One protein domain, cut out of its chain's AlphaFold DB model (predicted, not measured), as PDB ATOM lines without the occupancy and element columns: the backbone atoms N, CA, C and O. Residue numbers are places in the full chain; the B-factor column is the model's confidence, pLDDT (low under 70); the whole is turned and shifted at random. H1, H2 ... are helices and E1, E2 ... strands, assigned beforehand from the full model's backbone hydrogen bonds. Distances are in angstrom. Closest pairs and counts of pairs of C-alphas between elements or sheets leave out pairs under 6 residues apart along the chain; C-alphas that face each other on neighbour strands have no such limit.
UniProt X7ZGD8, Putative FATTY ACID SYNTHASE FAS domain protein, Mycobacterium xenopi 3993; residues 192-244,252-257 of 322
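Overview. This is residues 192 to 244 and 252 to 257 of the 322 residues of the protein "Putative FATTY ACID SYNTHASE FAS domain protein" of Mycobacterium xenopi 3993 (UniProt X7ZGD8). A free tail, residues 192 to 199, leads into a helical hairpin, H1 and H2, and beyond H2 comes a small antiparallel two-strand sheet, E1 and E2. The printed part has 59 residues, under half of them in named elements, which run H1, H2, E1, E2; the class is mixed. It is extended, with a radius of gyration of the C-alphas of 16.1 A, and flat, spanning 59 by 32 by 16 A.

Along the chain. H1, residues 209 to 217, begins at C-alpha 209 (97.378, 371.424, 10.170) and is 11.8 A long. H2, residues 223 to 232, is 14.3 A long. E1 is residues 236 to 239, 9.9 A, and E2 residues 253 to 256, 10.2 A, ending at C-alpha 256 (112.892, 389.760, 8.685).

Arrangement. H1 and H2 touch, the closest C-alphas being those of Thr 211 and Gly 225, 5.2 A; they run opposite ways at a steep tilt of 45 degrees. In both helices every O i to N i+4 pair is within hydrogen-bond range. The closest C-alphas of H2 and E1, those of Ala 230 and Ile 236, are 5.7 A apart. E1 and E2 are antiparallel, with N 237 and O 255 within hydrogen-bond range at 3.0 A. H1 is apart from both strands.

Size, cuts and confidence. The C-alphas farthest apart, of Asp 193 and Gln 244, are 59.1 A apart. Residues 245 to 251 are cut out, with 12.4 A between C-alphas 244 and 252. The links H1 to H2 and H2 to E1 are tight. Residues 240 to 244 and 252 to 257 have pLDDT under 70.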
ATOM      1  N   ALA A 192      75.585 362.286  26.505       92.69
ATOM      2  CA  ALA A 192      76.551 361.879  27.525       92.69
ATOM      3  C   ALA A 192      77.405 360.667  27.106       92.69
ATOM      4  O   ALA A 192      78.549 360.544  27.549       92.69
ATOM      5  N   ASP A 193      76.874 359.819  26.224       93.06
ATOM      6  CA  ASP A 193      77.534 358.625  25.691       93.06
ATOM      7  C   ASP A 193      78.184 358.876  24.314       93.06
ATOM      8  O   ASP A 193      78.842 357.993  23.752       93.06
ATOM      9  N   LEU A 194      78.045 360.089  23.761       90.62
ATOM     10  CA  LEU A 194      78.592 360.469  22.460       90.62
ATOM     11  C   LEU A 194      79.988 361.101  22.585       90.62
ATOM     12  O   LEU A 194      80.167 362.190  23.131       90.62
ATOM     13  N   VAL A 195      80.993 360.456  21.990       90.69
ATOM     14  CA  VAL A 195      82.355 361.008  21.903       90.69
ATOM     15  C   VAL A 195      82.483 361.912  20.677       90.69
ATOM     16  O   VAL A 195      82.320 361.460  19.546       90.69
ATOM     17  N   VAL A 196      82.844 363.179  20.897       89.44
ATOM     18  CA  VAL A 196      83.043 364.182  19.838       89.44
ATOM     19  C   VAL A 196      84.472 364.729  19.821       89.44
ATOM     20  O   VAL A 196      85.091 364.942  20.865       89.44
ATOM     21  N   ILE A 197      84.999 364.997  18.624       90.06
ATOM     22  CA  ILE A 197      86.279 365.695  18.450       90.06
ATOM     23  C   ILE A 197      85.995 367.199  18.413       90.06
ATOM     24  O   ILE A 197      85.476 367.714  17.429       90.06
ATOM     25  N   VAL A 198      86.352 367.906  19.486       89.56
ATOM     26  CA  VAL A 198      86.128 369.363  19.618       89.56
ATOM     27  C   VAL A 198      87.276 370.218  19.076       89.56
ATOM     28  O   VAL A 198      87.165 371.439  18.999       89.56
ATOM     29  N   GLY A 199      88.394 369.592  18.709       88.81
ATOM     30  CA  GLY A 199      89.554 370.274  18.151       88.81
ATOM     31  C   GLY A 199      90.680 369.306  17.808       88.81
ATOM     32  O   GLY A 199      90.803 368.236  18.403       88.81
ATOM     33  N   GLY A 200      91.506 369.703  16.845       87.75
ATOM     34  CA  GLY A 200      92.687 368.967  16.415       87.75
ATOM     35  C   GLY A 200      93.805 369.934  16.045       87.75
ATOM     36  O   GLY A 200      93.549 371.044  15.582       87.75
ATOM     37  N   ALA A 201      95.042 369.514  16.282       89.56
ATOM     38  CA  ALA A 201      96.236 370.237  15.875       89.56
ATOM     39  C   ALA A 201      97.352 369.236  15.573       89.56
ATOM     40  O   ALA A 201      97.427 368.171  16.189       89.56
ATOM     41  N   GLU A 202      98.245 369.606  14.666       93.62
ATOM     42  CA  GLU A 202      99.447 368.844  14.357       93.62
ATOM     43  C   GLU A 202     100.660 369.764  14.235       93.62
ATOM     44  O   GLU A 202     100.537 370.976  14.035       93.62
ATOM     45  N   LEU A 203     101.838 369.152  14.331       93.25
ATOM     46  CA  LEU A 203     103.094 369.756  13.927       93.25
ATOM     47  C   LEU A 203     103.837 368.739  13.066       93.25
ATOM     48  O   LEU A 203     104.226 367.675  13.551       93.25
ATOM     49  N   GLY A 204     104.011 369.062  11.792       92.25
ATOM     50  CA  GLY A 204     104.624 368.179  10.808       92.25
ATOM     51  C   GLY A 204     105.635 368.896   9.914       92.25
ATOM     52  O   GLY A 204     105.955 370.065  10.137       92.25
ATOM     53  N   PRO A 205     106.135 368.210   8.871       93.94
ATOM     54  CA  PRO A 205     107.067 368.796   7.906       93.94
ATOM     55  C   PRO A 205     106.539 370.067   7.228       93.94
ATOM     56  O   PRO A 205     107.325 370.944   6.885       93.94
ATOM     57  N   TYR A 206     105.217 370.181   7.083       92.69
ATOM     58  CA  TYR A 206     104.538 371.350   6.526       92.69
ATOM     59  C   TYR A 206     104.030 372.333   7.587       92.69
ATOM     60  O   TYR A 206     103.167 373.142   7.285       92.69
ATOM     61  N   GLY A 207     104.540 372.300   8.821       92.56
ATOM     62  CA  GLY A 207     104.094 373.202   9.884       92.56
ATOM     63  C   GLY A 207     102.821 372.709  10.570       92.56
ATOM     64  O   GLY A 207     102.789 371.577  11.052       92.56
ATOM     65  N   SER A 208     101.809 373.572  10.672       92.94
ATOM     66  CA  SER A 208     100.539 373.264  11.337       92.94
ATOM     67  C   SER A 208      99.576 372.503  10.419       92.94
ATOM     68  O   SER A 208      99.797 372.388   9.211       92.94
ATOM     69  N   SER A 209      98.442 372.050  10.966       91.75
ATOM     70  CA  SER A 209      97.378 371.424  10.170       91.75
ATOM     71  C   SER A 209      96.823 372.355   9.089       91.75
ATOM     72  O   SER A 209      96.311 371.865   8.091       91.75
ATOM     73  N   ARG A 210      96.926 373.683   9.251       88.81
ATOM     74  CA  ARG A 210      96.432 374.660   8.265       88.81
ATOM     75  C   ARG A 210      97.320 374.689   7.028       88.81
ATOM     76  O   ARG A 210      96.834 374.526   5.917       88.81
ATOM     77  N   THR A 211      98.623 374.847   7.236       91.94
ATOM     78  CA  THR A 211      99.615 374.913   6.158       91.94
ATOM     79  C   THR A 211      99.801 373.557   5.483       91.94
ATOM     80  O   THR A 211      99.987 373.500   4.269       91.94
ATOM     81  N   ARG A 212      99.681 372.454   6.240       94.62
ATOM     82  CA  ARG A 212      99.626 371.108   5.661       94.62
ATOM     83  C   ARG A 212      98.376 370.909   4.807       94.62
ATOM     84  O   ARG A 212      98.508 370.361   3.723       94.62
ATOM     85  N   PHE A 213      97.202 371.354   5.260       90.81
ATOM     86  CA  PHE A 213      95.949 371.200   4.510       90.81
ATOM     87  C   PHE A 213      95.962 371.949   3.173       90.81
ATOM     88  O   PHE A 213      95.617 371.351   2.162       90.81
ATOM     89  N   GLU A 214      96.416 373.209   3.140       90.19
ATOM     90  CA  GLU A 214      96.556 373.967   1.880       90.19
ATOM     91  C   GLU A 214      97.471 373.233   0.885       90.19
ATOM     92  O   GLU A 214      97.111 373.010  -0.268       90.19
ATOM     93  N   MET A 215      98.626 372.760   1.359       92.69
ATOM     94  CA  MET A 215      99.569 372.030   0.515       92.69
ATOM     95  C   MET A 215      99.059 370.646   0.085       92.69
ATOM     96  O   MET A 215      99.424 370.158  -0.978       92.69
ATOM     97  N   GLU A 216      98.235 369.986   0.893       95.19
ATOM     98  CA  GLU A 216      97.667 368.679   0.549       95.19
ATOM     99  C   GLU A 216      96.534 368.784  -0.476       95.19
ATOM    100  O   GLU A 216      96.429 367.925  -1.350       95.19
ATOM    101  N   VAL A 217      95.692 369.816  -0.370       91.56
ATOM    102  CA  VAL A 217      94.500 369.976  -1.214       91.56
ATOM    103  C   VAL A 217      94.817 370.745  -2.490       91.56
ATOM    104  O   VAL A 217      94.520 370.265  -3.582       91.56
ATOM    105  N   ASP A 218      95.439 371.913  -2.353       89.19
ATOM    106  CA  ASP A 218      95.654 372.847  -3.461       89.19
ATOM    107  C   ASP A 218      97.084 372.768  -4.014       89.19
ATOM    108  O   ASP A 218      97.374 373.332  -5.068       89.19
ATOM    109  N   ASN A 219      97.990 372.058  -3.325       93.25
ATOM    110  CA  ASN A 219      99.419 371.977  -3.657       93.25
ATOM    111  C   ASN A 219     100.093 373.360  -3.791       93.25
ATOM    112  O   ASN A 219     101.131 373.517  -4.437       93.25
ATOM    113  N   GLU A 220      99.506 374.363  -3.139       89.31
ATOM    114  CA  GLU A 220      99.937 375.753  -3.110       89.31
ATOM    115  C   GLU A 220      99.715 376.321  -1.703       89.31
ATOM    116  O   GLU A 220      98.853 375.862  -0.958       89.31
ATOM    117  N   LEU A 221     100.522 377.312  -1.311       87.19
ATOM    118  CA  LEU A 221     100.331 378.028  -0.049       87.19
ATOM    119  C   LEU A 221      99.670 379.371  -0.310       87.19
ATOM    120  O   LEU A 221     100.136 380.158  -1.139       87.19
ATOM    121  N   SER A 222      98.650 379.681   0.482       86.38
ATOM    122  CA  SER A 222      98.080 381.017   0.522       86.38
ATOM    123  C   SER A 222      99.084 382.014   1.112       86.38
ATOM    124  O   SER A 222     100.032 381.655   1.818       86.38
ATOM    125  N   ALA A 223      98.852 383.313   0.903       84.81
ATOM    126  CA  ALA A 223      99.649 384.352   1.558       84.81
ATOM    127  C   ALA A 223      99.640 384.219   3.098       84.81
ATOM    128  O   ALA A 223     100.638 384.535   3.746       84.81
ATOM    129  N   ALA A 224      98.544 383.716   3.686       83.31
ATOM    130  CA  ALA A 224      98.486 383.401   5.114       83.31
ATOM    131  C   ALA A 224      99.332 382.174   5.464       83.31
ATOM    132  O   ALA A 224     100.050 382.221   6.460       83.31
ATOM    133  N   GLY A 225      99.286 381.114   4.653       88.06
ATOM    134  CA  GLY A 225     100.100 379.917   4.854       88.06
ATOM    135  C   GLY A 225     101.600 380.224   4.806       88.06
ATOM    136  O   GLY A 225     102.356 379.799   5.681       88.06
ATOM    137  N   VAL A 226     102.026 381.060   3.852       90.25
ATOM    138  CA  VAL A 226     103.412 381.554   3.767       90.25
ATOM    139  C   VAL A 226     103.791 382.368   5.007       90.25
ATOM    140  O   VAL A 226     104.866 382.156   5.570       90.25
ATOM    141  N   LEU A 227     102.920 383.276   5.462       87.38
ATOM    142  CA  LEU A 227     103.165 384.085   6.659       87.38
ATOM    143  C   LEU A 227     103.276 383.213   7.922       87.38
ATOM    144  O   LEU A 227     104.169 383.421   8.740       87.38
ATOM    145  N   GLU A 228     102.405 382.213   8.066       88.25
ATOM    146  CA  GLU A 228     102.406 381.278   9.193       88.25
ATOM    147  C   GLU A 228     103.686 380.428   9.226       88.25
ATOM    148  O   GLU A 228     104.306 380.278  10.283       88.25
ATOM    149  N   LEU A 229     104.151 379.933   8.076       92.00
ATOM    150  CA  LEU A 229     105.429 379.223   7.987       92.00
ATOM    151  C   LEU A 229     106.616 380.140   8.274       92.00
ATOM    152  O   LEU A 229     107.511 379.765   9.029       92.00
ATOM    153  N   ALA A 230     106.626 381.352   7.721       91.31
ATOM    154  CA  ALA A 230     107.686 382.319   7.982       91.31
ATOM    155  C   ALA A 230     107.766 382.681   9.475       91.31
ATOM    156  O   ALA A 230     108.862 382.810  10.025       91.31
ATOM    157  N   TRP A 231     106.620 382.804  10.149       89.00
ATOM    158  CA  TRP A 231     106.548 383.033  11.591       89.00
ATOM    159  C   TRP A 231     107.072 381.839  12.385       89.00
ATOM    160  O   TRP A 231     107.967 381.982  13.217       89.00
ATOM    161  N   THR A 232     106.547 380.645  12.110       89.81
ATOM    162  CA  THR A 232     106.881 379.424  12.861       89.81
ATOM    163  C   THR A 232     108.332 378.984  12.666       89.81
ATOM    164  O   THR A 232     108.934 378.437  13.589       89.81
ATOM    165  N   THR A 233     108.933 379.279  11.510       91.19
ATOM    166  CA  THR A 233     110.360 379.039  11.227       91.19
ATOM    167  C   THR A 233     111.280 380.175  11.688       91.19
ATOM    168  O   THR A 233     112.502 380.056  11.596       91.19
ATOM    169  N   GLY A 234     110.724 381.267  12.224       88.19
ATOM    170  CA  GLY A 234     111.485 382.387  12.783       88.19
ATOM    171  C   GLY A 234     112.138 383.305  11.744       88.19
ATOM    172  O   GLY A 234     113.063 384.049  12.093       88.19
ATOM    173  N   LEU A 235     111.669 383.255  10.493       87.31
ATOM    174  CA  LEU A 235     112.079 384.151   9.411       87.31
ATOM    175  C   LEU A 235     111.510 385.558   9.596       87.31
ATOM    176  O   LEU A 235     112.168 386.525   9.214       87.31
ATOM    177  N   ILE A 236     110.324 385.665  10.203       85.25
ATOM    178  CA  ILE A 236     109.697 386.942  10.542       85.25
ATOM    179  C   ILE A 236     109.386 387.056  12.032       85.25
ATOM    180  O   ILE A 236     109.140 386.058  12.712       85.25
ATOM    181  N   ARG A 237     109.378 388.291  12.536       81.94
ATOM    182  CA  ARG A 237     108.966 388.620  13.904       81.94
ATOM    183  C   ARG A 237     108.016 389.805  13.928       81.94
ATOM    184  O   ARG A 237     108.045 390.669  13.056       81.94
ATOM    185  N   TRP A 238     107.193 389.809  14.964       81.19
ATOM    186  CA  TRP A 238     106.223 390.844  15.260       81.19
ATOM    187  C   TRP A 238     106.862 391.832  16.220       81.19
ATOM    188  O   TRP A 238     107.491 391.422  17.199       81.19
ATOM    189  N   HIS A 239     106.696 393.117  15.930       75.50
ATOM    190  CA  HIS A 239     107.186 394.198  16.765       75.50
ATOM    191  C   HIS A 239     106.042 395.159  17.093       75.50
ATOM    192  O   HIS A 239     105.455 395.759  16.193       75.50
ATOM    193  N   ASP A 240     105.769 395.312  18.391       65.38
ATOM    194  CA  ASP A 240     104.812 396.293  18.923       65.38
ATOM    195  C   ASP A 240     105.432 397.692  19.085       65.38
ATOM    196  O   ASP A 240     104.710 398.684  19.189       65.38
ATOM    197  N   ASP A 241     106.766 397.792  19.081       62.88
ATOM    198  CA  ASP A 241     107.473 399.053  19.301       62.88
ATOM    199  C   ASP A 241     107.747 399.809  17.992       62.88
ATOM    200  O   ASP A 241     108.299 399.233  17.045       62.88
ATOM    201  N   PRO A 242     107.512 401.135  17.948       52.97
ATOM    202  CA  PRO A 242     108.093 401.997  16.931       52.97
ATOM    203  C   PRO A 242     109.589 402.170  17.234       52.97
ATOM    204  O   PRO A 242     110.023 403.193  17.764       52.97
ATOM    205  N   SER A 243     110.415 401.163  16.942       46.25
ATOM    206  CA  SER A 243     111.864 401.319  17.080       46.25
ATOM    207  C   SER A 243     112.368 402.283  16.004       46.25
ATOM    208  O   SER A 243     112.253 402.009  14.809       46.25
ATOM    209  N   GLN A 244     112.900 403.428  16.440       46.09
ATOM    210  CA  GLN A 244     113.362 404.513  15.582       46.09
ATOM    211  C   GLN A 244     114.449 404.063  14.599       46.09
ATOM    212  O   GLN A 244     115.602 403.863  14.974       46.09
ATOM    213  N   VAL A 252     102.778 399.399  13.475       54.88
ATOM    214  CA  VAL A 252     102.963 397.974  13.776       54.88
ATOM    215  C   VAL A 252     103.357 397.132  12.548       54.88
ATOM    216  O   VAL A 252     102.638 397.134  11.547       54.88
ATOM    217  N   SER A 253     104.499 396.429  12.596       62.94
ATOM    218  CA  SER A 253     105.078 395.804  11.393       62.94
ATOM    219  C   SER A 253     105.784 394.462  11.625       62.94
ATOM    220  O   SER A 253     106.204 394.112  12.729       62.94
ATOM    221  N   TRP A 254     105.903 393.712  10.526       60.69
ATOM    222  CA  TRP A 254     106.655 392.467  10.408       60.69
ATOM    223  C   TRP A 254     108.098 392.761   9.978       60.69
ATOM    224  O   TRP A 254     108.306 393.484   9.003       60.69
ATOM    225  N   SER A 255     109.098 392.187  10.652       66.69
ATOM    226  CA  SER A 255     110.517 392.320  10.279       66.69
ATOM    227  C   SER A 255     111.128 390.972   9.905       66.69
ATOM    228  O   SER A 255     110.724 389.941  10.444       66.69
ATOM    229  N   THR A 256     112.095 390.960   8.985       65.00
ATOM    230  CA  THR A 256     112.892 389.760   8.685       65.00
ATOM    231  C   THR A 256     113.989 389.546   9.728       65.00
ATOM    232  O   THR A 256     114.487 390.490  10.331       65.00
ATOM    233  N   ASN A 257     114.428 388.308   9.920       56.47
ATOM    234  CA  ASN A 257     115.591 387.970  10.744       56.47
ATOM    235  C   ASN A 257     116.723 387.463   9.820       56.47
ATOM    236  O   ASN A 257     116.433 386.578   9.012       56.47
TER     237      ASN A 257